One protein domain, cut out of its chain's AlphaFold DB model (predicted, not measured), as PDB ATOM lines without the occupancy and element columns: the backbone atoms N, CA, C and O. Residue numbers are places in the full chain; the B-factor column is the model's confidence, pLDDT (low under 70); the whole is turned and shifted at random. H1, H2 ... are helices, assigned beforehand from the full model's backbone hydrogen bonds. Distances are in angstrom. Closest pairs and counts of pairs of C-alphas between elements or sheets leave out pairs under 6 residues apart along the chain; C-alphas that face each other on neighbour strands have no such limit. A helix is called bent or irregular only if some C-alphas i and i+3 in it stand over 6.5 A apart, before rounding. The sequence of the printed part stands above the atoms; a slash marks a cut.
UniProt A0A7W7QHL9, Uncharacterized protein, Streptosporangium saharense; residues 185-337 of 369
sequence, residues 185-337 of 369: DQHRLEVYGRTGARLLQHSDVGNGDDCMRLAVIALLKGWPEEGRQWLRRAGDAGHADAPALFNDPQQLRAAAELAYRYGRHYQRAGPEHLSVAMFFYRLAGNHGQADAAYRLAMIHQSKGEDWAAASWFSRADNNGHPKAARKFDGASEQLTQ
ATOM      1  N   ASP A 185      22.058 -37.372 -19.756       66.75
ATOM      2  CA  ASP A 185      21.290 -36.139 -19.970       66.75
ATOM      3  C   ASP A 185      22.020 -34.910 -19.410       66.75
ATOM      4  O   ASP A 185      21.982 -33.837 -20.021       66.75
ATOM      5  N   GLN A 186      22.692 -35.060 -18.265       71.50
ATOM      6  CA  GLN A 186      23.486 -33.997 -17.647       71.50
ATOM      7  C   GLN A 186      24.704 -33.655 -18.506       71.50
ATOM      8  O   GLN A 186      24.896 -32.484 -18.840       71.50
ATOM      9  N   HIS A 187      25.451 -34.666 -18.955       75.19
ATOM     10  CA  HIS A 187      26.597 -34.480 -19.842       75.19
ATOM     11  C   HIS A 187      26.189 -33.832 -21.179       75.19
ATOM     12  O   HIS A 187      26.836 -32.903 -21.664       75.19
ATOM     13  N   ARG A 188      25.042 -34.221 -21.757       72.50
ATOM     14  CA  ARG A 188      24.516 -33.576 -22.976       72.50
ATOM     15  C   ARG A 188      24.151 -32.106 -22.760       72.50
ATOM     16  O   ARG A 188      24.359 -31.284 -23.653       72.50
ATOM     17  N   LEU A 189      23.589 -31.755 -21.606       71.94
ATOM     18  CA  LEU A 189      23.285 -30.360 -21.284       71.94
ATOM     19  C   LEU A 189      24.548 -29.526 -21.070       71.94
ATOM     20  O   LEU A 189      24.560 -28.361 -21.462       71.94
ATOM     21  N   GLU A 190      25.586 -30.114 -20.488       73.00
ATOM     22  CA  GLU A 190      26.886 -29.477 -20.293       73.00
ATOM     23  C   GLU A 190      27.574 -29.180 -21.631       73.00
ATOM     24  O   GLU A 190      27.921 -28.032 -21.912       73.00
ATOM     25  N   VAL A 191      27.679 -30.185 -22.504       68.50
ATOM     26  CA  VAL A 191      28.406 -30.061 -23.775       68.50
ATOM     27  C   VAL A 191      27.629 -29.226 -24.804       68.50
ATOM     28  O   VAL A 191      28.201 -28.367 -25.479       68.50
ATOM     29  N   TYR A 192      26.309 -29.421 -24.920       75.12
ATOM     30  CA  TYR A 192      25.506 -28.860 -26.020       75.12
ATOM     31  C   TYR A 192      24.525 -27.757 -25.585       75.12
ATOM     32  O   TYR A 192      23.958 -27.047 -26.426       75.12
ATOM     33  N   GLY A 193      24.311 -27.567 -24.280       76.62
ATOM     34  CA  GLY A 193      23.274 -26.680 -23.749       76.62
ATOM     35  C   GLY A 193      21.855 -27.193 -24.020       76.62
ATOM     36  O   GLY A 193      21.645 -28.199 -24.685       76.62
ATOM     37  N   ARG A 194      20.827 -26.477 -23.545       74.81
ATOM     38  CA  ARG A 194      19.417 -26.904 -23.700       74.81
ATOM     39  C   ARG A 194      18.972 -27.056 -25.157       74.81
ATOM     40  O   ARG A 194      18.292 -28.019 -25.490       74.81
ATOM     41  N   THR A 195      19.332 -26.107 -26.021       72.50
ATOM     42  CA  THR A 195      18.949 -26.150 -27.443       72.50
ATOM     43  C   THR A 195      19.690 -27.260 -28.183       72.50
ATOM     44  O   THR A 195      19.069 -27.983 -28.953       72.50
ATOM     45  N   GLY A 196      20.982 -27.452 -27.904       70.81
ATOM     46  CA  GLY A 196      21.750 -28.552 -28.484       70.81
ATOM     47  C   GLY A 196      21.335 -29.925 -27.943       70.81
ATOM     48  O   GLY A 196      21.264 -30.879 -28.706       70.81
ATOM     49  N   ALA A 197      20.937 -30.020 -26.672       73.12
ATOM     50  CA  ALA A 197      20.368 -31.238 -26.098       73.12
ATOM     51  C   ALA A 197      19.010 -31.602 -26.722       73.12
ATOM     52  O   ALA A 197      18.735 -32.778 -26.940       73.12
ATOM     53  N   ARG A 198      18.171 -30.611 -27.059       76.00
ATOM     54  CA  ARG A 198      16.933 -30.853 -27.822       76.00
ATOM     55  C   ARG A 198      17.212 -31.308 -29.250       76.00
ATOM     56  O   ARG A 198      16.482 -32.160 -29.741       76.00
ATOM     57  N   LEU A 199      18.244 -30.756 -29.897       72.62
ATOM     58  CA  LEU A 199      18.691 -31.244 -31.203       72.62
ATOM     59  C   LEU A 199      19.097 -32.719 -31.092       72.62
ATOM     60  O   LEU A 199      18.529 -33.536 -31.801       72.62
ATOM     61  N   LEU A 200      19.937 -33.064 -30.110       72.62
ATOM     62  CA  LEU A 200      20.355 -34.442 -29.823       72.62
ATOM     63  C   LEU A 200      19.197 -35.418 -29.605       72.62
ATOM     64  O   LEU A 200      19.254 -36.535 -30.099       72.62
ATOM     65  N   GLN A 201      18.153 -35.016 -28.874       73.50
ATOM     66  CA  GLN A 201      16.996 -35.880 -28.597       73.50
ATOM     67  C   GLN A 201      16.255 -36.334 -29.861       73.50
ATOM     68  O   GLN A 201      15.579 -37.357 -29.825       73.50
ATOM     69  N   HIS A 202      16.374 -35.577 -30.952       70.56
ATOM     70  CA  HIS A 202      15.726 -35.870 -32.228       70.56
ATOM     71  C   HIS A 202      16.733 -36.257 -33.320       70.56
ATOM     72  O   HIS A 202      16.321 -36.519 -34.447       70.56
ATOM     73  N   SER A 203      18.033 -36.262 -33.009       77.12
ATOM     74  CA  SER A 203      19.093 -36.596 -33.953       77.12
ATOM     75  C   SER A 203      19.206 -38.102 -34.126       77.12
ATOM     76  O   SER A 203      19.286 -38.846 -33.148       77.12
ATOM     77  N   ASP A 204      19.290 -38.541 -35.376       77.12
ATOM     78  CA  ASP A 204      19.642 -39.920 -35.678       77.12
ATOM     79  C   ASP A 204      21.171 -40.045 -35.677       77.12
ATOM     80  O   ASP A 204      21.866 -39.436 -36.489       77.12
ATOM     81  N   VAL A 205      21.712 -40.838 -34.749       71.00
ATOM     82  CA  VAL A 205      23.160 -41.086 -34.618       71.00
ATOM     83  C   VAL A 205      23.721 -41.817 -35.852       71.00
ATOM     84  O   VAL A 205      24.931 -41.799 -36.071       71.00
ATOM     85  N   GLY A 206      22.864 -42.426 -36.679       77.88
ATOM     86  CA  GLY A 206      23.226 -42.974 -37.987       77.88
ATOM     87  C   GLY A 206      23.233 -41.949 -39.127       77.88
ATOM     88  O   GLY A 206      23.750 -42.246 -40.203       77.88
ATOM     89  N   ASN A 207      22.695 -40.744 -38.920       89.00
ATOM     90  CA  ASN A 207      22.655 -39.695 -39.932       89.00
ATOM     91  C   ASN A 207      23.933 -38.840 -39.891       89.00
ATOM     92  O   ASN A 207      24.243 -38.179 -38.893       89.00
ATOM     93  N   GLY A 208      24.659 -38.813 -41.011       90.19
ATOM     94  CA  GLY A 208      25.892 -38.040 -41.154       90.19
ATOM     95  C   GLY A 208      25.702 -36.533 -40.957       90.19
ATOM     96  O   GLY A 208      26.569 -35.890 -40.368       90.19
ATOM     97  N   ASP A 209      24.560 -35.973 -41.366       90.81
ATOM     98  CA  ASP A 209      24.260 -34.546 -41.192       90.81
ATOM     99  C   ASP A 209      24.082 -34.171 -39.717       90.81
ATOM    100  O   ASP A 209      24.531 -33.108 -39.278       90.81
ATOM    101  N   ASP A 210      23.425 -35.033 -38.941       90.50
ATOM    102  CA  ASP A 210      23.218 -34.810 -37.511       90.50
ATOM    103  C   ASP A 210      24.534 -34.946 -36.754       90.50
ATOM    104  O   ASP A 210      24.892 -34.056 -35.982       90.50
ATOM    105  N   CYS A 211      25.321 -35.981 -37.059       91.62
ATOM    106  CA  CYS A 211      26.672 -36.123 -36.521       91.62
ATOM    107  C   CYS A 211      27.541 -34.895 -36.840       91.62
ATOM    108  O   CYS A 211      28.245 -34.393 -35.965       91.62
ATOM    109  N   MET A 212      27.448 -34.354 -38.058       93.81
ATOM    110  CA  MET A 212      28.180 -33.147 -38.443       93.81
ATOM    111  C   MET A 212      27.739 -31.916 -37.636       93.81
ATOM    112  O   MET A 212      28.580 -31.148 -37.159       93.81
ATOM    113  N   ARG A 213      26.431 -31.726 -37.416       92.94
ATOM    114  CA  ARG A 213      25.910 -30.625 -36.579       92.94
ATOM    115  C   ARG A 213      26.418 -30.729 -35.143       92.94
ATOM    116  O   ARG A 213      26.835 -29.721 -34.574       92.94
ATOM    117  N   LEU A 214      26.416 -31.931 -34.571       91.12
ATOM    118  CA  LEU A 214      26.909 -32.183 -33.215       91.12
ATOM    119  C   LEU A 214      28.408 -31.926 -33.099       91.12
ATOM    120  O   LEU A 214      28.837 -31.262 -32.155       91.12
ATOM    121  N   ALA A 215      29.182 -32.360 -34.093       93.50
ATOM    122  CA  ALA A 215      30.604 -32.067 -34.169       93.50
ATOM    123  C   ALA A 215      30.878 -30.560 -34.133       93.50
ATOM    124  O   ALA A 215      31.679 -30.094 -33.326       93.50
ATOM    125  N   VAL A 216      30.177 -29.787 -34.969       94.88
ATOM    126  CA  VAL A 216      30.324 -28.326 -35.023       94.88
ATOM    127  C   VAL A 216      29.964 -27.677 -33.685       94.88
ATOM    128  O   VAL A 216      30.673 -26.775 -33.237       94.88
ATOM    129  N   ILE A 217      28.900 -28.136 -33.015       92.25
ATOM    130  CA  ILE A 217      28.525 -27.608 -31.697       92.25
ATOM    131  C   ILE A 217      29.619 -27.890 -30.666       92.25
ATOM    132  O   ILE A 217      30.040 -26.960 -29.981       92.25
ATOM    133  N   ALA A 218      30.095 -29.133 -30.577       91.25
ATOM    134  CA  ALA A 218      31.118 -29.533 -29.616       91.25
ATOM    135  C   ALA A 218      32.434 -28.760 -29.825       91.25
ATOM    136  O   ALA A 218      32.952 -28.162 -28.882       91.25
ATOM    137  N   LEU A 219      32.911 -28.660 -31.074       92.44
ATOM    138  CA  LEU A 219      34.125 -27.909 -31.423       92.44
ATOM    139  C   LEU A 219      34.042 -26.444 -30.979       92.44
ATOM    140  O   LEU A 219      34.933 -25.942 -30.299       92.44
ATOM    141  N   LEU A 220      32.944 -25.760 -31.311       90.31
ATOM    142  CA  LEU A 220      32.753 -24.346 -30.969       90.31
ATOM    143  C   LEU A 220      32.405 -24.125 -29.488       90.31
ATOM    144  O   LEU A 220      32.381 -22.989 -29.015       90.31
ATOM    145  N   LYS A 221      32.120 -25.182 -28.733       86.25
ATOM    146  CA  LYS A 221      31.919 -25.118 -27.283       86.25
ATOM    147  C   LYS A 221      33.184 -25.412 -26.482       86.25
ATOM    148  O   LYS A 221      33.142 -25.267 -25.267       86.25
ATOM    149  N   GLY A 222      34.293 -25.734 -27.151       87.44
ATOM    150  CA  GLY A 222      35.560 -26.048 -26.494       87.44
ATOM    151  C   GLY A 222      35.717 -27.524 -26.130       87.44
ATOM    152  O   GLY A 222      36.580 -27.846 -25.325       87.44
ATOM    153  N   TRP A 223      34.928 -28.411 -26.745       88.06
ATOM    154  CA  TRP A 223      34.971 -29.866 -26.552       88.06
ATOM    155  C   TRP A 223      35.539 -30.554 -27.807       88.06
ATOM    156  O   TRP A 223      34.788 -31.103 -28.623       88.06
ATOM    157  N   PRO A 224      36.862 -30.457 -28.055       88.00
ATOM    158  CA  PRO A 224      37.458 -30.907 -29.307       88.00
ATOM    159  C   PRO A 224      37.452 -32.428 -29.469       88.00
ATOM    160  O   PRO A 224      37.317 -32.909 -30.592       88.00
ATOM    161  N   GLU A 225      37.565 -33.191 -28.382       88.00
ATOM    162  CA  GLU A 225      37.605 -34.655 -28.442       88.00
ATOM    163  C   GLU A 225      36.241 -35.241 -28.815       88.00
ATOM    164  O   GLU A 225      36.135 -36.079 -29.714       88.00
ATOM    165  N   GLU A 226      35.177 -34.736 -28.198       88.75
ATOM    166  CA  GLU A 226      33.791 -35.042 -28.533       88.75
ATOM    167  C   GLU A 226      33.496 -34.620 -29.974       88.75
ATOM    168  O   GLU A 226      32.952 -35.401 -30.757       88.75
ATOM    169  N   GLY A 227      33.934 -33.419 -30.365       91.38
ATOM    170  CA  GLY A 227      33.835 -32.933 -31.740       91.38
ATOM    171  C   GLY A 227      34.476 -33.889 -32.748       91.38
ATOM    172  O   GLY A 227      33.841 -34.271 -33.731       91.38
ATOM    173  N   ARG A 228      35.703 -34.355 -32.485       92.94
ATOM    174  CA  ARG A 228      36.421 -35.323 -33.335       92.94
ATOM    175  C   ARG A 228      35.732 -36.683 -33.407       92.94
ATOM    176  O   ARG A 228      35.772 -37.325 -34.455       92.94
ATOM    177  N   GLN A 229      35.121 -37.152 -32.320       92.12
ATOM    178  CA  GLN A 229      34.340 -38.394 -32.335       92.12
ATOM    179  C   GLN A 229      33.118 -38.268 -33.246       92.12
ATOM    180  O   GLN A 229      32.877 -39.148 -34.071       92.12
ATOM    181  N   TRP A 230      32.396 -37.152 -33.152       92.94
ATOM    182  CA  TRP A 230      31.263 -36.880 -34.030       92.94
ATOM    183  C   TRP A 230      31.670 -36.692 -35.490       92.94
ATOM    184  O   TRP A 230      30.977 -37.200 -36.364       92.94
ATOM    185  N   LEU A 231      32.814 -36.058 -35.773       94.50
ATOM    186  CA  LEU A 231      33.339 -35.964 -37.140       94.50
ATOM    187  C   LEU A 231      33.668 -37.331 -37.737       94.50
ATOM    188  O   LEU A 231      33.377 -37.559 -38.908       94.50
ATOM    189  N   ARG A 232      34.242 -38.247 -36.947       93.56
ATOM    190  CA  ARG A 232      34.487 -39.623 -37.402       93.56
ATOM    191  C   ARG A 232      33.178 -40.320 -37.757       93.56
ATOM    192  O   ARG A 232      33.043 -40.776 -38.883       93.56
ATOM    193  N   ARG A 233      32.181 -40.272 -36.865       92.81
ATOM    194  CA  ARG A 233      30.845 -40.833 -37.139       92.81
ATOM    195  C   ARG A 233      30.182 -40.206 -38.365       92.81
ATOM    196  O   ARG A 233      29.594 -40.920 -39.165       92.81
ATOM    197  N   ALA A 234      30.304 -38.889 -38.538       94.31
ATOM    198  CA  ALA A 234      29.779 -38.195 -39.709       94.31
ATOM    199  C   ALA A 234      30.453 -38.682 -41.002       94.31
ATOM    200  O   ALA A 234      29.768 -38.917 -41.994       94.31
ATOM    201  N   GLY A 235      31.777 -38.872 -40.983       93.31
ATOM    202  CA  GLY A 235      32.531 -39.440 -42.101       93.31
ATOM    203  C   GLY A 235      32.149 -40.892 -42.400       93.31
ATOM    204  O   GLY A 235      31.905 -41.220 -43.557       93.31
ATOM    205  N   ASP A 236      32.019 -41.725 -41.365       92.81
ATOM    206  CA  ASP A 236      31.602 -43.131 -41.482       92.81
ATOM    207  C   ASP A 236      30.175 -43.257 -42.051       92.81
ATOM    208  O   ASP A 236      29.886 -44.169 -42.824       92.81
ATOM    209  N   ALA A 237      29.296 -42.302 -41.728       91.75
ATOM    210  CA  ALA A 237      27.948 -42.175 -42.286       91.75
ATOM    211  C   ALA A 237      27.903 -41.496 -43.676       91.75
ATOM    212  O   ALA A 237      26.822 -41.306 -44.233       91.75
ATOM    213  N   GLY A 238      29.056 -41.127 -44.252       90.00
ATOM    214  CA  GLY A 238      29.174 -40.606 -45.619       90.00
ATOM    215  C   GLY A 238      29.074 -39.084 -45.781       90.00
ATOM    216  O   GLY A 238      28.925 -38.606 -46.906       90.00
ATOM    217  N   HIS A 239      29.164 -38.292 -44.706       92.69
ATOM    218  CA  HIS A 239      29.119 -36.829 -44.802       92.69
ATOM    219  C   HIS A 239      30.408 -36.261 -45.425       92.69
ATOM    220  O   HIS A 239      31.477 -36.272 -44.811       92.69
ATOM    221  N   ALA A 240      30.296 -35.691 -46.628       91.38
ATOM    222  CA  ALA A 240      31.441 -35.253 -47.434       91.38
ATOM    223  C   ALA A 240      32.328 -34.183 -46.763       91.38
ATOM    224  O   ALA A 240      33.548 -34.226 -46.906       91.38
ATOM    225  N   ASP A 241      31.745 -33.252 -45.996       89.81
ATOM    226  CA  ASP A 241      32.524 -32.173 -45.360       89.81
ATOM    227  C   ASP A 241      33.272 -32.637 -44.089       89.81
ATOM    228  O   ASP A 241      34.110 -31.898 -43.567       89.81
ATOM    229  N   ALA A 242      32.994 -33.838 -43.562       93.69
ATOM    230  CA  ALA A 242      33.536 -34.266 -42.271       93.69
ATOM    231  C   ALA A 242      35.062 -34.497 -42.297       93.69
ATOM    232  O   ALA A 242      35.748 -33.953 -41.425       93.69
ATOM    233  N   PRO A 243      35.648 -35.190 -43.297       92.38
ATOM    234  CA  PRO A 243      37.103 -35.313 -43.413       92.38
ATOM    235  C   PRO A 243      37.799 -33.972 -43.666       92.38
ATOM    236  O   PRO A 243      38.913 -33.762 -43.184       92.38
ATOM    237  N   ALA A 244      37.150 -33.064 -44.403       92.88
ATOM    238  CA  ALA A 244      37.685 -31.733 -44.671       92.88
ATOM    239  C   ALA A 244      37.789 -30.920 -43.373       92.88
ATOM    240  O   ALA A 244      38.869 -30.435 -43.047       92.88
ATOM    241  N   LEU A 245      36.713 -30.863 -42.579       93.69
ATOM    242  CA  LEU A 245      36.723 -30.173 -41.285       93.69
ATOM    243  C   LEU A 245      37.655 -30.847 -40.263       93.69
ATOM    244  O   LEU A 245      38.272 -30.167 -39.441       93.69
ATOM    245  N   PHE A 246      37.780 -32.178 -40.295       92.62
ATOM    246  CA  PHE A 246      38.658 -32.916 -39.381       92.62
ATOM    247  C   PHE A 246      40.135 -32.537 -39.551       92.62
ATOM    248  O   PHE A 246      40.856 -32.438 -38.556       92.62
ATOM    249  N   ASN A 247      40.563 -32.307 -40.795       91.81
ATOM    250  CA  ASN A 247      41.951 -32.016 -41.153       91.81
ATOM    251  C   ASN A 247      42.239 -30.517 -41.356       91.81
ATOM    252  O   ASN A 247      43.363 -30.162 -41.708       91.81
ATOM    253  N   ASP A 248      41.252 -29.639 -41.159       92.88
ATOM    254  CA  ASP A 248      41.406 -28.203 -41.398       92.88
ATOM    255  C   ASP A 248      42.351 -27.555 -40.359       92.88
ATOM    256  O   ASP A 248      42.080 -27.625 -39.153       92.88
ATOM    257  N   PRO A 249      43.439 -26.877 -40.781       90.19
ATOM    258  CA  PRO A 249      44.331 -26.145 -39.875       90.19
ATOM    259  C   PRO A 249      43.634 -25.034 -39.075       90.19
ATOM    260  O   PRO A 249      44.077 -24.680 -37.985       90.19
ATOM    261  N   GLN A 250      42.546 -24.472 -39.607       91.88
ATOM    262  CA  GLN A 250      41.698 -23.458 -38.982       91.88
ATOM    263  C   GLN A 250      40.326 -24.038 -38.605       91.88
ATOM    264  O   GLN A 250      39.289 -23.402 -38.810       91.88
ATOM    265  N   GLN A 251      40.317 -25.229 -38.001       92.44
ATOM    266  CA  GLN A 251      39.110 -25.987 -37.654       92.44
ATOM    267  C   GLN A 251      38.013 -25.164 -36.957       92.44
ATOM    268  O   GLN A 251      36.845 -25.295 -37.312       92.44
ATOM    269  N   LEU A 252      38.352 -24.286 -36.005       91.25
ATOM    270  CA  LEU A 252      37.354 -23.443 -35.325       91.25
ATOM    271  C   LEU A 252      36.696 -22.429 -36.270       91.25
ATOM    272  O   LEU A 252      35.486 -22.226 -36.208       91.25
ATOM    273  N   ARG A 253      37.464 -21.832 -37.189       92.69
ATOM    274  CA  ARG A 253      36.932 -20.904 -38.196       92.69
ATOM    275  C   ARG A 253      36.035 -21.640 -39.190       92.69
ATOM    276  O   ARG A 253      34.939 -21.172 -39.487       92.69
ATOM    277  N   ALA A 254      36.476 -22.802 -39.668       94.50
ATOM    278  CA  ALA A 254      35.693 -23.644 -40.570       94.50
ATOM    279  C   ALA A 254      34.396 -24.142 -39.906       94.50
ATOM    280  O   ALA A 254      33.321 -24.097 -40.509       94.50
ATOM    281  N   ALA A 255      34.459 -24.528 -38.628       95.81
ATOM    282  CA  ALA A 255      33.284 -24.883 -37.840       95.81
ATOM    283  C   ALA A 255      32.337 -23.684 -37.655       95.81
ATOM    284  O   ALA A 255      31.124 -23.848 -37.775       95.81
ATOM    285  N   ALA A 256      32.857 -22.474 -37.415       95.19
ATOM    286  CA  ALA A 256      32.043 -21.262 -37.288       95.19
ATOM    287  C   ALA A 256      31.306 -20.918 -38.596       95.19
ATOM    288  O   ALA A 256      30.126 -20.559 -38.563       95.19
ATOM    289  N   GLU A 257      31.954 -21.095 -39.749       95.62
ATOM    290  CA  GLU A 257      31.314 -20.951 -41.063       95.62
ATOM    291  C   GLU A 257      30.193 -21.986 -41.259       95.62
ATOM    292  O   GLU A 257      29.080 -21.649 -41.669       95.62
ATOM    293  N   LEU A 258      30.434 -23.249 -40.900       96.19
ATOM    294  CA  LEU A 258      29.405 -24.291 -40.952       96.19
ATOM    295  C   LEU A 258      28.232 -23.998 -40.011       96.19
ATOM    296  O   LEU A 258      27.076 -24.125 -40.416       96.19
ATOM    297  N   ALA A 259      28.498 -23.520 -38.795       96.44
ATOM    298  CA  ALA A 259      27.460 -23.060 -37.879       96.44
ATOM    299  C   ALA A 259      26.631 -21.925 -38.501       96.44
ATOM    300  O   ALA A 259      25.401 -21.958 -38.451       96.44
ATOM    301  N   TYR A 260      27.260 -20.960 -39.174       96.62
ATOM    302  CA  TYR A 260      26.533 -19.923 -39.906       96.62
ATOM    303  C   TYR A 260      25.645 -20.494 -41.022       96.62
ATOM    304  O   TYR A 260      24.477 -20.101 -41.137       96.62
ATOM    305  N   ARG A 261      26.147 -21.462 -41.800       96.56
ATOM    306  CA  ARG A 261      25.367 -22.172 -42.829       96.56
ATOM    307  C   ARG A 261      24.161 -22.903 -42.227       96.56
ATOM    308  O   ARG A 261      23.066 -22.806 -42.787       96.56
ATOM    309  N   TYR A 262      24.308 -23.553 -41.071       94.69
ATOM    310  CA  TYR A 262      23.181 -24.168 -40.360       94.69
ATOM    311  C   TYR A 262      22.170 -23.131 -39.873       94.69
ATOM    312  O   TYR A 262      20.971 -23.299 -40.096       94.69
ATOM    313  N   GLY A 263      22.628 -22.017 -39.297       94.75
ATOM    314  CA  GLY A 263      21.750 -20.912 -38.907       94.75
ATOM    315  C   GLY A 263      20.918 -20.391 -40.085       94.75
ATOM    316  O   GLY A 263      19.702 -20.228 -39.970       94.75
ATOM    317  N   ARG A 264      21.546 -20.229 -41.260       96.31
ATOM    318  CA  ARG A 264      20.867 -19.861 -42.516       96.31
ATOM    319  C   ARG A 264      19.840 -20.892 -42.954       96.31
ATOM    320  O   ARG A 264      18.799 -20.505 -43.481       96.31
ATOM    321  N   HIS A 265      20.158 -22.175 -42.818       94.88
ATOM    322  CA  HIS A 265      19.261 -23.264 -43.183       94.88
ATOM    323  C   HIS A 265      18.005 -23.249 -42.305       94.88
ATOM    324  O   HIS A 265      16.901 -23.135 -42.828       94.88
ATOM    325  N   TYR A 266      18.167 -23.232 -40.980       92.25
ATOM    326  CA  TYR A 266      17.041 -23.195 -40.043       92.25
ATOM    327  C   TYR A 266      16.212 -21.914 -40.153       92.25
ATOM    328  O   TYR A 266      14.993 -21.971 -40.071       92.25
ATOM    329  N   GLN A 267      16.838 -20.763 -40.411       92.44
ATOM    330  CA  GLN A 267      16.083 -19.529 -40.632       92.44
ATOM    331  C   GLN A 267      15.190 -19.608 -41.883       92.44
ATOM    332  O   GLN A 267      14.124 -19.003 -41.903       92.44
ATOM    333  N   ARG A 268      15.625 -20.318 -42.936       94.06
ATOM    334  CA  ARG A 268      14.819 -20.526 -44.151       94.06
ATOM    335  C   ARG A 268      13.719 -21.569 -43.960       94.06
ATOM    336  O   ARG A 268      12.737 -21.503 -44.686       94.06
ATOM    337  N   ALA A 269      13.903 -22.512 -43.034       90.06
ATOM    338  CA  ALA A 269      12.932 -23.568 -42.761       90.06
ATOM    339  C   ALA A 269      11.614 -23.008 -42.205       90.06
ATOM    340  O   ALA A 269      10.556 -23.481 -42.597       90.06
ATOM    341  N   GLY A 270      11.681 -21.958 -41.381       87.31
ATOM    342  CA  GLY A 270      10.492 -21.270 -40.887       87.31
ATOM    343  C   GLY A 270      10.682 -20.622 -39.511       87.31
ATOM    344  O   GLY A 270      11.746 -20.752 -38.889       87.31
ATOM    345  N   PRO A 271       9.668 -19.887 -39.019       84.06
ATOM    346  CA  PRO A 271       9.704 -19.232 -37.710       84.06
ATOM    347  C   PRO A 271       9.815 -20.218 -36.533       84.06
ATOM    348  O   PRO A 271      10.419 -19.882 -35.514       84.06
ATOM    349  N   GLU A 272       9.311 -21.443 -36.667       84.06
ATOM    350  CA  GLU A 272       9.406 -22.507 -35.661       84.06
ATOM    351  C   GLU A 272      10.863 -22.922 -35.381       84.06
ATOM    352  O   GLU A 272      11.232 -23.235 -34.247       84.06
ATOM    353  N   HIS A 273      11.730 -22.798 -36.387       86.06
ATOM    354  CA  HIS A 273      13.160 -23.085 -36.290       86.06
ATOM    355  C   HIS A 273      14.009 -21.853 -35.940       86.06
ATOM    356  O   HIS A 273      15.234 -21.957 -35.813       86.06
ATOM    357  N   LEU A 274      13.394 -20.683 -35.729       87.25
ATOM    358  CA  LEU A 274      14.117 -19.433 -35.474       87.25
ATOM    359  C   LEU A 274      14.993 -19.512 -34.217       87.25
ATOM    360  O   LEU A 274      16.097 -18.971 -34.198       87.25
ATOM    361  N   SER A 275      14.537 -20.210 -33.175       83.12
ATOM    362  CA  SER A 275      15.313 -20.402 -31.941       83.12
ATOM    363  C   SER A 275      16.606 -21.196 -32.178       83.12
ATOM    364  O   SER A 275      17.659 -20.848 -31.637       83.12
ATOM    365  N   VAL A 276      16.548 -22.212 -33.042       86.69
ATOM    366  CA  VAL A 276      17.699 -23.018 -33.467       86.69
ATOM    367  C   VAL A 276      18.619 -22.196 -34.371       86.69
ATOM    368  O   VAL A 276      19.836 -22.200 -34.186       86.69
ATOM    369  N   ALA A 277      18.053 -21.407 -35.288       91.81
ATOM    370  CA  ALA A 277      18.823 -20.498 -36.131       91.81
ATOM    371  C   ALA A 277      19.617 -19.473 -35.301       91.81
ATOM    372  O   ALA A 277      20.818 -19.301 -35.505       91.81
ATOM    373  N   MET A 278      18.969 -18.838 -34.317       88.62
ATOM    374  CA  MET A 278      19.618 -17.903 -33.390       88.62
ATOM    375  C   MET A 278      20.735 -18.569 -32.580       88.62
ATOM    376  O   MET A 278      21.767 -17.940 -32.346       88.62
ATOM    377  N   PHE A 279      20.557 -19.827 -32.166       89.75
ATOM    378  CA  PHE A 279      21.591 -20.592 -31.466       89.75
ATOM    379  C   PHE A 279      22.851 -20.757 -32.326       89.75
ATOM    380  O   PHE A 279      23.945 -20.415 -31.877       89.75
ATOM    381  N   PHE A 280      22.697 -21.194 -33.576       92.75
ATOM    382  CA  PHE A 280      23.822 -21.355 -34.496       92.75
ATOM    383  C   PHE A 280      24.477 -20.022 -34.876       92.75
ATOM    384  O   PHE A 280      25.704 -19.940 -34.928       92.75
ATOM    385  N   TYR A 281      23.697 -18.953 -35.070       93.44
ATOM    386  CA  TYR A 281      24.263 -17.624 -35.314       93.44
ATOM    387  C   TYR A 281      25.060 -17.093 -34.130       93.44
ATOM    388  O   TYR A 281      26.118 -16.501 -34.329       93.44
ATOM    389  N   ARG A 282      24.589 -17.329 -32.902       90.19
ATOM    390  CA  ARG A 282      25.329 -16.963 -31.693       90.19
ATOM    391  C   ARG A 282      26.649 -17.716 -31.615       90.19
ATOM    392  O   ARG A 282      27.677 -17.112 -31.330       90.19
ATOM    393  N   LEU A 283      26.611 -19.019 -31.882       88.56
ATOM    394  CA  LEU A 283      27.792 -19.868 -31.857       88.56
ATOM    395  C   LEU A 283      28.830 -19.388 -32.882       88.56
ATOM    396  O   LEU A 283      29.960 -19.100 -32.510       88.56
ATOM    397  N   ALA A 284      28.425 -19.186 -34.135       94.44
ATOM    398  CA  ALA A 284      29.303 -18.671 -35.182       94.44
ATOM    399  C   ALA A 284      29.823 -17.250 -34.882       94.44
ATOM    400  O   ALA A 284      31.012 -16.975 -35.031       94.44
ATOM    401  N   GLY A 285      28.953 -16.343 -34.425       89.56
ATOM    402  CA  GLY A 285      29.312 -14.951 -34.136       89.56
ATOM    403  C   GLY A 285      30.301 -14.799 -32.979       89.56
ATOM    404  O   GLY A 285      31.157 -13.917 -33.022       89.56
ATOM    405  N   ASN A 286      30.229 -15.679 -31.973       87.38
ATOM    406  CA  ASN A 286      31.210 -15.735 -30.884       87.38
ATOM    407  C   ASN A 286      32.600 -16.175 -31.361       87.38
ATOM    408  O   ASN A 286      33.592 -15.793 -30.752       87.38
ATOM    409  N   HIS A 287      32.669 -16.923 -32.463       87.50
ATOM    410  CA  HIS A 287      33.911 -17.404 -33.077       87.50
ATOM    411  C   HIS A 287      34.343 -16.563 -34.286       87.50
ATOM    412  O   HIS A 287      34.990 -17.053 -35.207       87.50
ATOM    413  N   GLY A 288      33.985 -15.276 -34.290       86.12
ATOM    414  CA  GLY A 288      34.491 -14.309 -35.268       86.12
ATOM    415  C   GLY A 288      33.703 -14.225 -36.577       86.12
ATOM    416  O   GLY A 288      34.079 -13.453 -37.456       86.12
ATOM    417  N   GLN A 289      32.596 -14.959 -36.734       94.56
ATOM    418  CA  GLN A 289      31.805 -14.888 -37.962       94.56
ATOM    419  C   GLN A 289      30.942 -13.617 -38.008       94.56
ATOM    420  O   GLN A 289      29.846 -13.552 -37.440       94.56
ATOM    421  N   ALA A 290      31.424 -12.609 -38.735       92.06
ATOM    422  CA  ALA A 290      30.816 -11.281 -38.829       92.06
ATOM    423  C   ALA A 290      29.364 -11.312 -39.355       92.06
ATOM    424  O   ALA A 290      28.467 -10.695 -38.778       92.06
ATOM    425  N   ASP A 291      29.108 -12.103 -40.400       94.19
ATOM    426  CA  ASP A 291      27.774 -12.295 -40.980       94.19
ATOM    427  C   ASP A 291      26.769 -12.901 -39.988       94.19
ATOM    428  O   ASP A 291      25.588 -12.543 -39.982       94.19
ATOM    429  N   ALA A 292      27.217 -13.845 -39.158       94.44
ATOM    430  CA  ALA A 292      26.364 -14.505 -38.179       94.44
ATOM    431  C   ALA A 292      25.960 -13.534 -37.066       94.44
ATOM    432  O   ALA A 292      24.777 -13.440 -36.732       94.44
ATOM    433  N   ALA A 293      26.925 -12.757 -36.562       90.62
ATOM    434  CA  ALA A 293      26.675 -11.690 -35.602       90.62
ATOM    435  C   ALA A 293      25.701 -10.643 -36.173       90.62
ATOM    436  O   ALA A 293      24.721 -10.295 -35.515       90.62
ATOM    437  N   TYR A 294      25.880 -10.223 -37.432       91.62
ATOM    438  CA  TYR A 294      24.966  -9.283 -38.087       91.62
ATOM    439  C   TYR A 294      23.544  -9.846 -38.220       91.62
ATOM    440  O   TYR A 294      22.565  -9.150 -37.959       91.62
ATOM    441  N   ARG A 295      23.391 -11.122 -38.600       93.88
ATOM    442  CA  ARG A 295      22.060 -11.752 -38.684       93.88
ATOM    443  C   ARG A 295      21.384 -11.870 -37.334       93.88
ATOM    444  O   ARG A 295      20.184 -11.623 -37.244       93.88
ATOM    445  N   LEU A 296      22.138 -12.224 -36.299       91.62
ATOM    446  CA  LEU A 296      21.616 -12.275 -34.942       91.62
ATOM    447  C   LEU A 296      21.161 -10.885 -34.479       91.62
ATOM    448  O   LEU A 296      20.067 -10.765 -33.932       91.62
ATOM    449  N   ALA A 297      21.932  -9.839 -34.791       86.50
ATOM    450  CA  ALA A 297      21.559  -8.452 -34.527       86.50
ATOM    451  C   ALA A 297      20.243  -8.058 -35.211       86.50
ATOM    452  O   ALA A 297      19.350  -7.516 -34.567       86.50
ATOM    453  N   MET A 298      20.078  -8.396 -36.494       91.75
ATOM    454  CA  MET A 298      18.839  -8.143 -37.239       91.75
ATOM    455  C   MET A 298      17.630  -8.865 -36.627       91.75
ATOM    456  O   MET A 298      16.540  -8.297 -36.579       91.75
ATOM    457  N   ILE A 299      17.806 -10.101 -36.146       88.75
ATOM    458  CA  ILE A 299      16.734 -10.841 -35.467       88.75
ATOM    459  C   ILE A 299      16.357 -10.144 -34.153       88.75
ATOM    460  O   ILE A 299      15.171  -9.945 -33.902       88.75
ATOM    461  N   HIS A 300      17.335  -9.722 -33.348       82.94
ATOM    462  CA  HIS A 300      17.084  -8.948 -32.127       82.94
ATOM    463  C   HIS A 300      16.387  -7.610 -32.424       82.94
ATOM    464  O   HIS A 300      15.407  -7.272 -31.765       82.94
ATOM    465  N   GLN A 301      16.800  -6.901 -33.478       82.69
ATOM    466  CA  GLN A 301      16.156  -5.659 -33.912       82.69
ATOM    467  C   GLN A 301      14.693  -5.893 -34.314       82.69
ATOM    468  O   GLN A 301      13.812  -5.144 -33.908       82.69
ATOM    469  N   SER A 302      14.401  -6.969 -35.053       84.69
ATOM    470  CA  SER A 302      13.017  -7.308 -35.426       84.69
ATOM    471  C   SER A 302      12.120  -7.650 -34.230       84.69
ATOM    472  O   SER A 302      10.902  -7.558 -34.335       84.69
ATOM    473  N   LYS A 303      12.720  -8.024 -33.093       78.38
ATOM    474  CA  LYS A 303      12.032  -8.296 -31.826       78.38
ATOM    475  C   LYS A 303      11.908  -7.060 -30.926       78.38
ATOM    476  O   LYS A 303      11.353  -7.179 -29.839       78.38
ATOM    477  N   GLY A 304      12.435  -5.904 -31.342       73.75
ATOM    478  CA  GLY A 304      12.513  -4.694 -30.513       73.75
ATOM    479  C   GLY A 304      13.547  -4.785 -29.385       73.75
ATOM    480  O   GLY A 304      13.500  -4.025 -28.421       73.75
ATOM    481  N   GLU A 305      14.484  -5.731 -29.464       72.38
ATOM    482  CA  GLU A 305      15.551  -5.921 -28.478       72.38
ATOM    483  C   GLU A 305      16.767  -5.060 -28.862       72.38
ATOM    484  O   GLU A 305      17.865  -5.567 -29.107       72.38
ATOM    485  N   ASP A 306      16.564  -3.742 -28.938       67.38
ATOM    486  CA  ASP A 306      17.484  -2.787 -29.578       67.38
ATOM    487  C   ASP A 306      18.900  -2.793 -28.983       67.38
ATOM    488  O   ASP A 306      19.889  -2.679 -29.707       67.38
ATOM    489  N   TRP A 307      19.034  -3.009 -27.671       55.50
ATOM    490  CA  TRP A 307      20.346  -3.114 -27.020       55.50
ATOM    491  C   TRP A 307      21.089  -4.407 -27.383       55.50
ATOM    492  O   TRP A 307      22.295  -4.390 -27.637       55.50
ATOM    493  N   ALA A 308      20.373  -5.535 -27.439       69.44
ATOM    494  CA  ALA A 308      20.955  -6.797 -27.885       69.44
ATOM    495  C   ALA A 308      21.363  -6.691 -29.360       69.44
ATOM    496  O   ALA A 308      22.457  -7.119 -29.726       69.44
ATOM    497  N   ALA A 309      20.532  -6.048 -30.185       73.88
ATOM    498  CA  ALA A 309      20.853  -5.759 -31.575       73.88
ATOM    499  C   ALA A 309      22.120  -4.901 -31.701       73.88
ATOM    500  O   ALA A 309      23.025  -5.274 -32.441       73.88
ATOM    501  N   ALA A 310      22.232  -3.808 -30.940       73.12
ATOM    502  CA  ALA A 310      23.410  -2.940 -30.947       73.12
ATOM    503  C   ALA A 310      24.692  -3.690 -30.545       73.12
ATOM    504  O   ALA A 310      25.704  -3.582 -31.234       73.12
ATOM    505  N   SER A 311      24.649  -4.515 -29.494       72.38
ATOM    506  CA  SER A 311      25.798  -5.336 -29.078       72.38
ATOM    507  C   SER A 311      26.266  -6.279 -30.195       72.38
ATOM    508  O   SER A 311      27.452  -6.328 -30.537       72.38
ATOM    509  N   TRP A 312      25.330  -6.978 -30.844       80.75
ATOM    510  CA  TRP A 312      25.657  -7.877 -31.950       80.75
ATOM    511  C   TRP A 312      26.082  -7.140 -33.224       80.75
ATOM    512  O   TRP A 312      26.943  -7.651 -33.942       80.75
ATOM    513  N   PHE A 313      25.552  -5.943 -33.499       78.62
ATOM    514  CA  PHE A 313      26.050  -5.098 -34.587       78.62
ATOM    515  C   PHE A 313      27.482  -4.633 -34.317       78.62
ATOM    516  O   PHE A 313      28.309  -4.741 -35.213       78.62
ATOM    517  N   SER A 314      27.809  -4.209 -33.094       75.44
ATOM    518  CA  SER A 314      29.185  -3.851 -32.725       75.44
ATOM    519  C   SER A 314      30.137  -5.041 -32.879       75.44
ATOM    520  O   SER A 314      31.202  -4.917 -33.478       75.44
ATOM    521  N   ARG A 315      29.736  -6.238 -32.431       81.19
ATOM    522  CA  ARG A 315      30.541  -7.455 -32.629       81.19
ATOM    523  C   ARG A 315      30.703  -7.808 -34.112       81.19
ATOM    524  O   ARG A 315      31.787  -8.207 -34.524       81.19
ATOM    525  N   ALA A 316      29.655  -7.655 -34.920       85.88
ATOM    526  CA  ALA A 316      29.740  -7.857 -36.364       85.88
ATOM    527  C   ALA A 316      30.689  -6.850 -37.031       85.88
ATOM    528  O   ALA A 316      31.427  -7.230 -37.935       85.88
ATOM    529  N   ASP A 317      30.689  -5.600 -36.572       80.75
ATOM    530  CA  ASP A 317      31.573  -4.543 -37.061       80.75
ATOM    531  C   ASP A 317      33.041  -4.819 -36.723       80.75
ATOM    532  O   ASP A 317      33.884  -4.848 -37.616       80.75
ATOM    533  N   ASN A 318      33.324  -5.180 -35.467       79.31
ATOM    534  CA  ASN A 318      34.661  -5.591 -35.023       79.31
ATOM    535  C   ASN A 318      35.198  -6.803 -35.803       79.31
ATOM    536  O   ASN A 318      36.401  -6.921 -36.020       79.31
ATOM    537  N   ASN A 319      34.305  -7.691 -36.252       81.06
ATOM    538  CA  ASN A 319      34.649  -8.843 -37.086       81.06
ATOM    539  C   ASN A 319      34.698  -8.513 -38.596       81.06
ATOM    540  O   ASN A 319      34.959  -9.402 -39.405       81.06
ATOM    541  N   GLY A 320      34.454  -7.259 -38.994       84.62
ATOM    542  CA  GLY A 320      34.617  -6.768 -40.367       84.62
ATOM    543  C   GLY A 320      33.362  -6.797 -41.247       84.62
ATOM    544  O   GLY A 320      33.481  -6.802 -42.473       84.62
ATOM    545  N   HIS A 321      32.149  -6.830 -40.682       84.44
ATOM    546  CA  HIS A 321      30.926  -6.826 -41.489       84.44
ATOM    547  C   HIS A 321      30.632  -5.424 -42.072       84.44
ATOM    548  O   HIS A 321      30.315  -4.494 -41.329       84.44
ATOM    549  N   PRO A 322      30.578  -5.250 -43.407       81.69
ATOM    550  CA  PRO A 322      30.604  -3.930 -44.053       81.69
ATOM    551  C   PRO A 322      29.361  -3.065 -43.800       81.69
ATOM    552  O   PRO A 322      29.388  -1.850 -43.980       81.69
ATOM    553  N   LYS A 323      28.234  -3.681 -43.424       79.88
ATOM    554  CA  LYS A 323      26.979  -2.969 -43.120       79.88
ATOM    555  C   LYS A 323      26.732  -2.808 -41.620       79.88
ATOM    556  O   LYS A 323      25.713  -2.229 -41.251       79.88
ATOM    557  N   ALA A 324      27.600  -3.366 -40.773       77.31
ATOM    558  CA  ALA A 324      27.367  -3.412 -39.336       77.31
ATOM    559  C   ALA A 324      27.590  -2.051 -38.673       77.31
ATOM    560  O   ALA A 324      26.668  -1.627 -37.987       77.31
ATOM    561  N   ALA A 325      28.679  -1.328 -38.973       72.88
ATOM    562  CA  ALA A 325      28.913   0.043 -38.489       72.88
ATOM    563  C   ALA A 325      27.672   0.941 -38.614       72.88
ATOM    564  O   ALA A 325      27.105   1.379 -37.623       72.88
ATOM    565  N   ARG A 326      27.142   1.108 -39.835       73.81
ATOM    566  CA  ARG A 326      25.970   1.975 -40.078       73.81
ATOM    567  C   ARG A 326      24.717   1.537 -39.317       73.81
ATOM    568  O   ARG A 326      23.891   2.365 -38.949       73.81
ATOM    569  N   LYS A 327      24.526   0.226 -39.144       75.88
ATOM    570  CA  LYS A 327      23.383  -0.326 -38.404       75.88
ATOM    571  C   LYS A 327      23.571  -0.193 -36.896       75.88
ATOM    572  O   LYS A 327      22.586   0.058 -36.211       75.88
ATOM    573  N   PHE A 328      24.801  -0.323 -36.410       69.56
ATOM    574  CA  PHE A 328      25.174  -0.049 -35.031       69.56
ATOM    575  C   PHE A 328      24.954   1.423 -34.692       69.56
ATOM    576  O   PHE A 328      24.238   1.701 -33.737       69.56
ATOM    577  N   ASP A 329      25.482   2.341 -35.501       64.19
ATOM    578  CA  ASP A 329      25.330   3.785 -35.312       64.19
ATOM    579  C   ASP A 329      23.849   4.171 -35.286       64.19
ATOM    580  O   ASP A 329      23.388   4.793 -34.335       64.19
ATOM    581  N   GLY A 330      23.062   3.688 -36.254       64.06
ATOM    582  CA  GLY A 330      21.618   3.926 -36.281       64.06
ATOM    583  C   GLY A 330      20.862   3.300 -35.101       64.06
ATOM    584  O   GLY A 330      19.940   3.917 -34.581       64.06
ATOM    585  N   ALA A 331      21.239   2.100 -34.644       60.31
ATOM    586  CA  ALA A 331      20.634   1.480 -33.461       60.31
ATOM    587  C   ALA A 331      21.007   2.233 -32.171       60.31
ATOM    588  O   ALA A 331      20.159   2.449 -31.312       60.31
ATOM    589  N   SER A 332      22.259   2.678 -32.055       53.19
ATOM    590  CA  SER A 332      22.771   3.505 -30.957       53.19
ATOM    591  C   SER A 332      22.082   4.874 -30.916       53.19
ATOM    592  O   SER A 332      21.663   5.343 -29.856       53.19
ATOM    593  N   GLU A 333      21.871   5.493 -32.079       54.25
ATOM    594  CA  GLU A 333      21.123   6.739 -32.226       54.25
ATOM    595  C   GLU A 333      19.639   6.556 -31.911       54.25
ATOM    596  O   GLU A 333      19.099   7.362 -31.168       54.25
ATOM    597  N   GLN A 334      18.985   5.488 -32.377       55.16
ATOM    598  CA  GLN A 334      17.593   5.173 -32.018       55.16
ATOM    599  C   GLN A 334      17.432   4.956 -30.509       55.16
ATOM    600  O   GLN A 334      16.508   5.498 -29.908       55.16
ATOM    601  N   LEU A 335      18.376   4.259 -29.870       53.03
ATOM    602  CA  LEU A 335      18.441   4.117 -28.412       53.03
ATOM    603  C   LEU A 335      18.645   5.459 -27.686       53.03
ATOM    604  O   LEU A 335      18.271   5.589 -26.519       53.03
ATOM    605  N   THR A 336      19.238   6.449 -28.359       48.81
ATOM    606  CA  THR A 336      19.502   7.794 -27.822       48.81
ATOM    607  C   THR A 336      18.363   8.785 -28.116       48.81
ATOM    608  O   THR A 336      18.119   9.685 -27.314       48.81
ATOM    609  N   GLN A 337      17.658   8.623 -29.242       40.59
ATOM    610  CA  GLN A 337      16.627   9.524 -29.775       40.59
ATOM    611  C   GLN A 337      15.193   9.066 -29.503       40.59
ATOM    612  O   GLN A 337      14.280   9.872 -29.676       40.59
TER     613      GLN A 337
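AT A GLANCE: This is residues 185 to 337 of the 369 residues of an uncharacterized protein of Streptosporangium saharense (UniProt A0A7W7QHL9). Five helices, H5 to H9, zigzag back and forth in an elongated row; at the H5 end the row meets a hairpin of H2 and H3 that crosses it steeply, with kinked H1 packed on H2 and short H4 joining H3 to H5. H9 makes the far end of the row. The printed part has 153 residues with nine named helices, H1 to H9 in chain order, and no named strand; the class is all helix. By its radius of gyration of the C-alphas, 16.3 A, it is compact, yet its outline is elongated, with spans of 55 by 32 by 27 A.

HOW THE PARTS SIT: Start at H1, residues 185 to 202, and H2, residues 208 to 221: this helical hairpin touches, closest at the C-alphas of Val 191 and Ala 218, 6.5 A apart, at a shallow tilt of 34 degrees, only just short of steep. H3, residues 224 to 236, forms a hairpin with H2 at 13 degrees; the C-alphas of Ala 215 and Gly 227 come to 4.1 A. H4, residues 241 to 247, touches H3 at Gly 235 and Ala 242, their C-alphas 5.3 A apart. Go on to H5, residues 251 to 269: it touches H2 at a steep tilt of 58 degrees, with the C-alphas of Val 216 and Ala 255 closest at 5.3 A. H4 and H5 touch only at the corner, and only just, with 3 pairs of C-alphas within 8 A. From H5 through H6, residues 271 to 286, H7, residues 290 to 302, H8, residues 306 to 318, and H9, residues 324 to 337, you find an up-and-down bundle, each helix running against the one before. Its closest C-alphas are Gly 263 and Ala 277 for H5 and H6, 4.1 A, Gly 285 and Ala 293 for H6 and H7, 4.4 A, Ala 297 and Ala 309 for H7 and H8, 4.1 A, and Asp 317 and Ala 324 for H8 and H9, 4.9 A. H1 and H9 are apart. Every O i to N i+4 pair is within hydrogen-bond range in H2, H3, H4, H5, H7, H8 and H9; H1 has 11 of 14 and H6 10 of 12.

IN THESE COORDINATES: Find C-alpha 185 at (21.290, -36.139, -19.970); H1 runs 13.5 A from there to C-alpha 202, irregular, with C-alphas 191 and 194 9.5 A apart and a kink of 123 degrees near residue 192. H2 spans 19.9 A, H3 18.2 A and H4 10.3 A. Look for C-alpha 251 at (39.110, -25.987, -37.654), where H5, the longest helix, begins its 26.8 A. H6 spans 22.8 A and is irregular, with C-alphas 272 and 275 7.3 A apart; H7 spans 18.6 A, H8 18.2 A and H9 19.3 A, ending at C-alpha 337, (16.627, 9.524, -29.775).

THE WHOLE: The two C-alphas farthest apart, those of Asp 236 and Gln 337, are 56.0 A apart. The printed part has no cut, and the links from each helix to the next are tight. The mean pLDDT of the printed part is 84.0; look for values under 70 at residues 185, 191, 306 to 308 and 328 to 337.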